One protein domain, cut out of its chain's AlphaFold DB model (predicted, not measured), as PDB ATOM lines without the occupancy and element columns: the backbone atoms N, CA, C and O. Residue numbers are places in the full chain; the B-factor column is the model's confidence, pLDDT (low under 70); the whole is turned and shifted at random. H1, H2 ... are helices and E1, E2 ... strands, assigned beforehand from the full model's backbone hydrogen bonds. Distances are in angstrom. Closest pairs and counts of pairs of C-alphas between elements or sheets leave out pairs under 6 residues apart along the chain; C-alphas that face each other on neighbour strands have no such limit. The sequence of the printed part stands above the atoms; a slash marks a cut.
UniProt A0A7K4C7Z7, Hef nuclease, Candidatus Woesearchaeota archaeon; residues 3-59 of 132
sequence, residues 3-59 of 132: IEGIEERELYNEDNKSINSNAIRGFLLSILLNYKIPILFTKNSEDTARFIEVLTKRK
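What this domain is: This is residues 3 to 59 of the 132 residues of the protein "Hef nuclease" of Candidatus Woesearchaeota archaeon (UniProt A0A7K4C7Z7). H2, the longest helix, forms an arm at one end of a flat, loosely built model, and residues 52 to 59 stick out from the rest. Beyond it the short strand E1, the helix H1 and the unnamed stretch of residues 3 to 20 make a loose ring, closed where residues 3 to 4 pair with residues 41 to 42 of E1. The printed part has 57 residues, with H1, E1 and H2 in that order along the chain and no sheet of named strands. The class is mostly helix, and the whole is loose, with a radius of gyration of the C-alphas of 13.9 A and spans of 41 by 28 by 9 A.

Where its parts are: H2 is residues 45 to 58, 20.2 A from first to last C-alpha, from C-alpha 45 at (-12.355, 47.194, 0.230) to C-alpha 58 at (-1.478, 33.408, 10.133). E1 is residues 40 to 42. H1 is residues 21 to 33, 18.4 A long, beginning at C-alpha 21, (-34.111, 47.092, 10.536).

How they stand to each other: The closest C-alphas of E1 and H2 are those of Thr 42 and Thr 48, 5.5 A apart, the one pair within 8 A. E1 pairs with no named strand, but residues 3 to 4 pair with its residues 41 to 42, parallel. H1 is apart from E1 and from H2. In H1 and H2 every O i to N i+4 pair is within hydrogen-bond range.

The domain as a whole: The two C-alphas farthest apart, those of Lys 17 and Lys 59, are 42.6 A from each other. The link from E1 to H2 is tight, with 2 residues, and the link from H1 to E1 is short, with 6. The printed part has no cut. Its mean pLDDT is 86.0; residues 8 to 9, 14 to 18 and 59 are under 70.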
ATOM      1  N   ILE A   3     -18.846  41.236   5.625       93.12
ATOM      2  CA  ILE A   3     -19.811  42.294   5.315       93.12
ATOM      3  C   ILE A   3     -19.024  43.601   5.236       93.12
ATOM      4  O   ILE A   3     -18.521  44.084   6.249       93.12
ATOM      5  N   GLU A   4     -18.903  44.131   4.024       93.19
ATOM      6  CA  GLU A   4     -18.117  45.322   3.700       93.19
ATOM      7  C   GLU A   4     -19.008  46.565   3.593       93.19
ATOM      8  O   GLU A   4     -20.171  46.462   3.199       93.19
ATOM      9  N   GLY A   5     -18.454  47.735   3.917       89.69
ATOM     10  CA  GLY A   5     -19.111  49.027   3.702       89.69
ATOM     11  C   GLY A   5     -19.776  49.613   4.946       89.69
ATOM     12  O   GLY A   5     -20.658  50.459   4.814       89.69
ATOM     13  N   ILE A   6     -19.383  49.185   6.154       84.56
ATOM     14  CA  ILE A   6     -20.008  49.660   7.407       84.56
ATOM     15  C   ILE A   6     -19.779  51.152   7.690       84.56
ATOM     16  O   ILE A   6     -20.453  51.717   8.544       84.56
ATOM     17  N   GLU A   7     -18.818  51.779   7.010       76.19
ATOM     18  CA  GLU A   7     -18.538  53.215   7.128       76.19
ATOM     19  C   GLU A   7     -19.422  54.049   6.187       76.19
ATOM     20  O   GLU A   7     -19.816  55.160   6.526       76.19
ATOM     21  N   GLU A   8     -19.781  53.498   5.026       66.56
ATOM     22  CA  GLU A   8     -20.581  54.184   4.006       66.56
ATOM     23  C   GLU A   8     -22.087  54.007   4.221       66.56
ATOM     24  O   GLU A   8     -22.885  54.854   3.814       66.56
ATOM     25  N   ARG A   9     -22.497  52.880   4.818       69.06
ATOM     26  CA  ARG A   9     -23.906  52.550   5.035       69.06
ATOM     27  C   ARG A   9     -24.117  51.908   6.390       69.06
ATOM     28  O   ARG A   9     -23.641  50.808   6.669       69.06
ATOM     29  N   GLU A  10     -24.941  52.559   7.195       73.19
ATOM     30  CA  GLU A  10     -25.440  51.958   8.419       73.19
ATOM     31  C   GLU A  10     -26.414  50.817   8.085       73.19
ATOM     32  O   GLU A  10     -27.415  50.995   7.386       73.19
ATOM     33  N   LEU A  11     -26.106  49.619   8.588       73.31
ATOM     34  CA  LEU A  11     -26.794  48.374   8.229       73.31
ATOM     35  C   LEU A  11     -28.253  48.303   8.693       73.31
ATOM     36  O   LEU A  11     -29.008  47.493   8.168       73.31
ATOM     37  N   TYR A  12     -28.649  49.105   9.679       76.19
ATOM     38  CA  TYR A  12     -29.990  49.064  10.276       76.19
ATOM     39  C   TYR A  12     -30.629  50.447  10.352       76.19
ATOM     40  O   TYR A  12     -31.380  50.709  11.289       76.19
ATOM     41  N   ASN A  13     -30.309  51.323   9.401       71.44
ATOM     42  CA  ASN A  13     -30.848  52.674   9.388       71.44
ATOM     43  C   ASN A  13     -32.387  52.638   9.286       71.44
ATOM     44  O   ASN A  13     -32.935  52.104   8.318       71.44
ATOM     45  N   GLU A  14     -33.070  53.198  10.286       67.12
ATOM     46  CA  GLU A  14     -34.536  53.230  10.357       67.12
ATOM     47  C   GLU A  14     -35.166  54.209   9.352       67.12
ATOM     48  O   GLU A  14     -36.341  54.072   9.014       67.12
ATOM     49  N   ASP A  15     -34.374  55.128   8.791       66.88
ATOM     50  CA  ASP A  15     -34.813  56.083   7.769       66.88
ATOM     51  C   ASP A  15     -34.931  55.440   6.374       66.88
ATOM     52  O   ASP A  15     -35.618  55.957   5.484       66.88
ATOM     53  N   ASN A  16     -34.307  54.273   6.168       62.12
ATOM     54  CA  ASN A  16     -34.405  53.507   4.927       62.12
ATOM     55  C   ASN A  16     -35.697  52.676   4.899       62.12
ATOM     56  O   ASN A  16     -35.732  51.503   5.265       62.12
ATOM     57  N   LYS A  17     -36.771  53.272   4.370       61.22
ATOM     58  CA  LYS A  17     -38.113  52.661   4.254       61.22
ATOM     59  C   LYS A  17     -38.197  51.357   3.438       61.22
ATOM     60  O   LYS A  17     -39.271  50.761   3.386       61.22
ATOM     61  N   SER A  18     -37.129  50.921   2.764       67.50
ATOM     62  CA  SER A  18     -37.166  49.738   1.893       67.50
ATOM     63  C   SER A  18     -37.041  48.412   2.648       67.50
ATOM     64  O   SER A  18     -37.573  47.407   2.179       67.50
ATOM     65  N   ILE A  19     -36.360  48.382   3.803       73.81
ATOM     66  CA  ILE A  19     -36.115  47.150   4.564       73.81
ATOM     67  C   ILE A  19     -36.235  47.433   6.062       73.81
ATOM     68  O   ILE A  19     -35.584  48.322   6.596       73.81
ATOM     69  N   ASN A  20     -37.039  46.626   6.758       83.75
ATOM     70  CA  ASN A  20     -37.177  46.704   8.210       83.75
ATOM     71  C   ASN A  20     -35.842  46.363   8.902       83.75
ATOM     72  O   ASN A  20     -35.287  45.281   8.687       83.75
ATOM     73  N   SER A  21     -35.361  47.249   9.777       85.62
ATOM     74  CA  SER A  21     -34.111  47.092  10.536       85.62
ATOM     75  C   SER A  21     -34.041  45.760  11.301       85.62
ATOM     76  O   SER A  21     -33.001  45.093  11.323       85.62
ATOM     77  N   ASN A  22     -35.166  45.295  11.853       88.94
ATOM     78  CA  ASN A  22     -35.255  44.021  12.565       88.94
ATOM     79  C   ASN A  22     -35.133  42.800  11.649       88.94
ATOM     80  O   ASN A  22     -34.671  41.754  12.104       88.94
ATOM     81  N   ALA A  23     -35.477  42.911  10.363       89.06
ATOM     82  CA  ALA A  23     -35.277  41.816   9.414       89.06
ATOM     83  C   ALA A  23     -33.780  41.538   9.206       89.06
ATOM     84  O   ALA A  23     -33.350  40.385   9.228       89.06
ATOM     85  N   ILE A  24     -32.968  42.594   9.098       88.38
ATOM     86  CA  ILE A  24     -31.510  42.481   8.951       88.38
ATOM     87  C   ILE A  24     -30.889  41.948  10.251       88.38
ATOM     88  O   ILE A  24     -30.032  41.062  10.211       88.38
ATOM     89  N   ARG A  25     -31.358  42.410  11.423       90.00
ATOM     90  CA  ARG A  25     -30.932  41.864  12.728       90.00
ATOM     91  C   ARG A  25     -31.259  40.373  12.847       90.00
ATOM     92  O   ARG A  25     -30.387  39.586  13.208       90.00
ATOM     93  N   GLY A  26     -32.481  39.974  12.492       93.25
ATOM     94  CA  GLY A  26     -32.915  38.577  12.505       93.25
ATOM     95  C   GLY A  26     -32.102  37.694  11.556       93.25
ATOM     96  O   GLY A  26     -31.700  36.591  11.927       93.25
ATOM     97  N   PHE A  27     -31.787  38.200  10.362       91.75
ATOM     98  CA  PHE A  27     -30.912  37.518   9.409       91.75
ATOM     99  C   PHE A  27     -29.521  37.247   9.999       91.75
ATOM    100  O   PHE A  27     -29.050  36.108   9.977       91.75
ATOM    101  N   LEU A  28     -28.887  38.259  10.595       92.19
ATOM    102  CA  LEU A  28     -27.554  38.113  11.187       92.19
ATOM    103  C   LEU A  28     -27.558  37.196  12.413       92.19
ATOM    104  O   LEU A  28     -26.657  36.369  12.555       92.19
ATOM    105  N   LEU A  29     -28.596  37.265  13.252       94.00
ATOM    106  CA  LEU A  29     -28.781  36.326  14.361       94.00
ATOM    107  C   LEU A  29     -28.954  34.887  13.867       94.00
ATOM    108  O   LEU A  29     -28.390  33.976  14.463       94.00
ATOM    109  N   SER A  30     -29.669  34.668  12.761       95.38
ATOM    110  CA  SER A  30     -29.803  33.336  12.164       95.38
ATOM    111  C   SER A  30     -28.450  32.793  11.693       95.38
ATOM    112  O   SER A  30     -28.101  31.653  12.005       95.38
ATOM    113  N   ILE A  31     -27.640  33.618  11.016       94.62
ATOM    114  CA  ILE A  31     -26.274  33.251  10.599       94.62
ATOM    115  C   ILE A  31     -25.416  32.848  11.807       94.62
ATOM    116  O   ILE A  31     -24.723  31.828  11.757       94.62
ATOM    117  N   LEU A  32     -25.481  33.618  12.895       92.81
ATOM    118  CA  LEU A  32     -24.679  33.382  14.095       92.81
ATOM    119  C   LEU A  32     -25.153  32.167  14.903       92.81
ATOM    120  O   LEU A  32     -24.336  31.332  15.283       92.81
ATOM    121  N   LEU A  33     -26.454  32.057  15.174       92.19
ATOM    122  CA  LEU A  33     -27.004  31.072  16.112       92.19
ATOM    123  C   LEU A  33     -27.342  29.739  15.438       92.19
ATOM    124  O   LEU A  33     -27.032  28.680  15.985       92.19
ATOM    125  N   ASN A  34     -27.942  29.781  14.245       94.00
ATOM    126  CA  ASN A  34     -28.410  28.577  13.555       94.00
ATOM    127  C   ASN A  34     -27.309  27.976  12.680       94.00
ATOM    128  O   ASN A  34     -27.045  26.777  12.754       94.00
ATOM    129  N   TYR A  35     -26.646  28.813  11.876       92.06
ATOM    130  CA  TYR A  35     -25.620  28.357  10.932       92.06
ATOM    131  C   TYR A  35     -24.204  28.364  11.518       92.06
ATOM    132  O   TYR A  35     -23.318  27.720  10.958       92.06
ATOM    133  N   LYS A  36     -23.986  29.056  12.647       91.38
ATOM    134  CA  LYS A  36     -22.691  29.146  13.346       91.38
ATOM    135  C   LYS A  36     -21.555  29.623  12.435       91.38
ATOM    136  O   LYS A  36     -20.414  29.177  12.555       91.38
ATOM    137  N   ILE A  37     -21.869  30.527  11.508       93.94
ATOM    138  CA  ILE A  37     -20.896  31.086  10.566       93.94
ATOM    139  C   ILE A  37     -20.301  32.364  11.175       93.94
ATOM    140  O   ILE A  37     -21.055  33.283  11.494       93.94
ATOM    141  N   PRO A  38     -18.964  32.483  11.288       91.12
ATOM    142  CA  PRO A  38     -18.327  33.718  11.728       91.12
ATOM    143  C   PRO A  38     -18.605  34.879  10.768       91.12
ATOM    144  O   PRO A  38     -18.493  34.733   9.541       91.12
ATOM    145  N   ILE A  39     -18.920  36.041  11.337       93.06
ATOM    146  CA  ILE A  39     -19.158  37.287  10.606       93.06
ATOM    147  C   ILE A  39     -18.016  38.255  10.915       93.06
ATOM    148  O   ILE A  39     -17.682  38.468  12.078       93.06
ATOM    149  N   LEU A  40     -17.420  38.821   9.868       93.56
ATOM    150  CA  LEU A  40     -16.416  39.877   9.943       93.56
ATOM    151  C   LEU A  40     -16.969  41.117   9.241       93.56
ATOM    152  O   LEU A  40     -17.395  41.025   8.092       93.56
ATOM    153  N   PHE A  41     -16.956  42.256   9.925       93.31
ATOM    154  CA  PHE A  41     -17.374  43.533   9.359       93.31
ATOM    155  C   PHE A  41     -16.146  44.358   8.978       93.31
ATOM    156  O   PHE A  41     -15.209  44.443   9.771       93.31
ATOM    157  N   THR A  42     -16.156  44.949   7.785       95.06
ATOM    158  CA  THR A  42     -15.037  45.735   7.243       95.06
ATOM    159  C   THR A  42     -15.527  47.078   6.726       95.06
ATOM    160  O   THR A  42     -16.646  47.202   6.219       95.06
ATOM    161  N   LYS A  43     -14.696  48.110   6.884       93.06
ATOM    162  CA  LYS A  43     -15.079  49.491   6.548       93.06
ATOM    163  C   LYS A  43     -15.290  49.684   5.051       93.06
ATOM    164  O   LYS A  43     -16.313  50.223   4.648       93.06
ATOM    165  N   ASN A  44     -14.333  49.212   4.262       93.56
ATOM    166  CA  ASN A  44     -14.250  49.333   2.811       93.56
ATOM    167  C   ASN A  44     -13.330  48.231   2.252       93.56
ATOM    168  O   ASN A  44     -12.771  47.433   3.011       93.56
ATOM    169  N   SER A  45     -13.153  48.204   0.934       94.81
ATOM    170  CA  SER A  45     -12.355  47.194   0.230       94.81
ATOM    171  C   SER A  45     -10.891  47.136   0.678       94.81
ATOM    172  O   SER A  45     -10.316  46.052   0.784       94.81
ATOM    173  N   GLU A  46     -10.297  48.282   1.007       96.06
ATOM    174  CA  GLU A  46      -8.925  48.380   1.512       96.06
ATOM    175  C   GLU A  46      -8.796  47.724   2.901       96.06
ATOM    176  O   GLU A  46      -7.862  46.963   3.162       96.06
ATOM    177  N   ASP A  47      -9.756  47.962   3.798       95.62
ATOM    178  CA  ASP A  47      -9.823  47.306   5.109       95.62
ATOM    179  C   ASP A  47     -10.037  45.789   4.968       95.62
ATOM    180  O   ASP A  47      -9.322  44.990   5.581       95.62
ATOM    181  N   THR A  48     -10.941  45.370   4.074       96.25
ATOM    182  CA  THR A  48     -11.150  43.957   3.722       96.25
ATOM    183  C   THR A  48      -9.854  43.288   3.266       96.25
ATOM    184  O   THR A  48      -9.516  42.203   3.753       96.25
ATOM    185  N   ALA A  49      -9.098  43.933   2.372       96.19
ATOM    186  CA  ALA A  49      -7.836  43.406   1.864       96.19
ATOM    187  C   ALA A  49      -6.813  43.188   2.989       96.19
ATOM    188  O   ALA A  49      -6.186  42.127   3.048       96.19
ATOM    189  N   ARG A  50      -6.704  44.124   3.941       95.88
ATOM    190  CA  ARG A  50      -5.807  43.988   5.104       95.88
ATOM    191  C   ARG A  50      -6.208  42.837   6.020       95.88
ATOM    192  O   ARG A  50      -5.343  42.085   6.473       95.88
ATOM    193  N   PHE A  51      -7.502  42.641   6.271       95.00
ATOM    194  CA  PHE A  51      -7.970  41.483   7.038       95.00
ATOM    195  C   PHE A  51      -7.617  40.159   6.353       95.00
ATOM    196  O   PHE A  51      -7.156  39.227   7.020       95.00
ATOM    197  N   ILE A  52      -7.793  40.075   5.031       92.94
ATOM    198  CA  ILE A  52      -7.409  38.896   4.244       92.94
ATOM    199  C   ILE A  52      -5.891  38.683   4.312       92.94
ATOM    200  O   ILE A  52      -5.439  37.565   4.565       92.94
ATOM    201  N   GLU A  53      -5.093  39.738   4.170       92.94
ATOM    202  CA  GLU A  53      -3.635  39.667   4.275       92.94
ATOM    203  C   GLU A  53      -3.195  39.118   5.644       92.94
ATOM    204  O   GLU A  53      -2.424  38.158   5.721       92.94
ATOM    205  N   VAL A  54      -3.731  39.649   6.746       92.12
ATOM    206  CA  VAL A  54      -3.421  39.156   8.098       92.12
ATOM    207  C   VAL A  54      -3.870  37.703   8.277       92.12
ATOM    208  O   VAL A  54      -3.156  36.903   8.891       92.12
ATOM    209  N   LEU A  55      -5.028  37.331   7.724       88.00
ATOM    210  CA  LEU A  55      -5.540  35.963   7.773       88.00
ATOM    211  C   LEU A  55      -4.611  34.981   7.047       88.00
ATOM    212  O   LEU A  55      -4.341  33.899   7.573       88.00
ATOM    213  N   THR A  56      -4.113  35.349   5.865       83.19
ATOM    214  CA  THR A  56      -3.195  34.503   5.087       83.19
ATOM    215  C   THR A  56      -1.852  34.338   5.793       83.19
ATOM    216  O   THR A  56      -1.396  33.209   5.940       83.19
ATOM    217  N   LYS A  57      -1.276  35.408   6.362       81.75
ATOM    218  CA  LYS A  57      -0.015  35.351   7.133       81.75
ATOM    219  C   LYS A  57      -0.088  34.442   8.364       81.75
ATOM    220  O   LYS A  57       0.916  33.858   8.765       81.75
ATOM    221  N   ARG A  58      -1.266  34.309   8.983       73.25
ATOM    222  CA  ARG A  58      -1.478  33.408  10.133       73.25
ATOM    223  C   ARG A  58      -1.611  31.937   9.729       73.25
ATOM    224  O   ARG A  58      -1.385  31.061  10.564       73.25
ATOM    225  N   LYS A  59      -1.965  31.640   8.477       65.94
ATOM    226  CA  LYS A  59      -2.065  30.268   7.968       65.94
ATOM    227  C   LYS A  59      -0.700  29.816   7.439       65.94
ATOM    228  O   LYS A  59      -0.313  30.151   6.333       65.94
TER     229      LYS A  59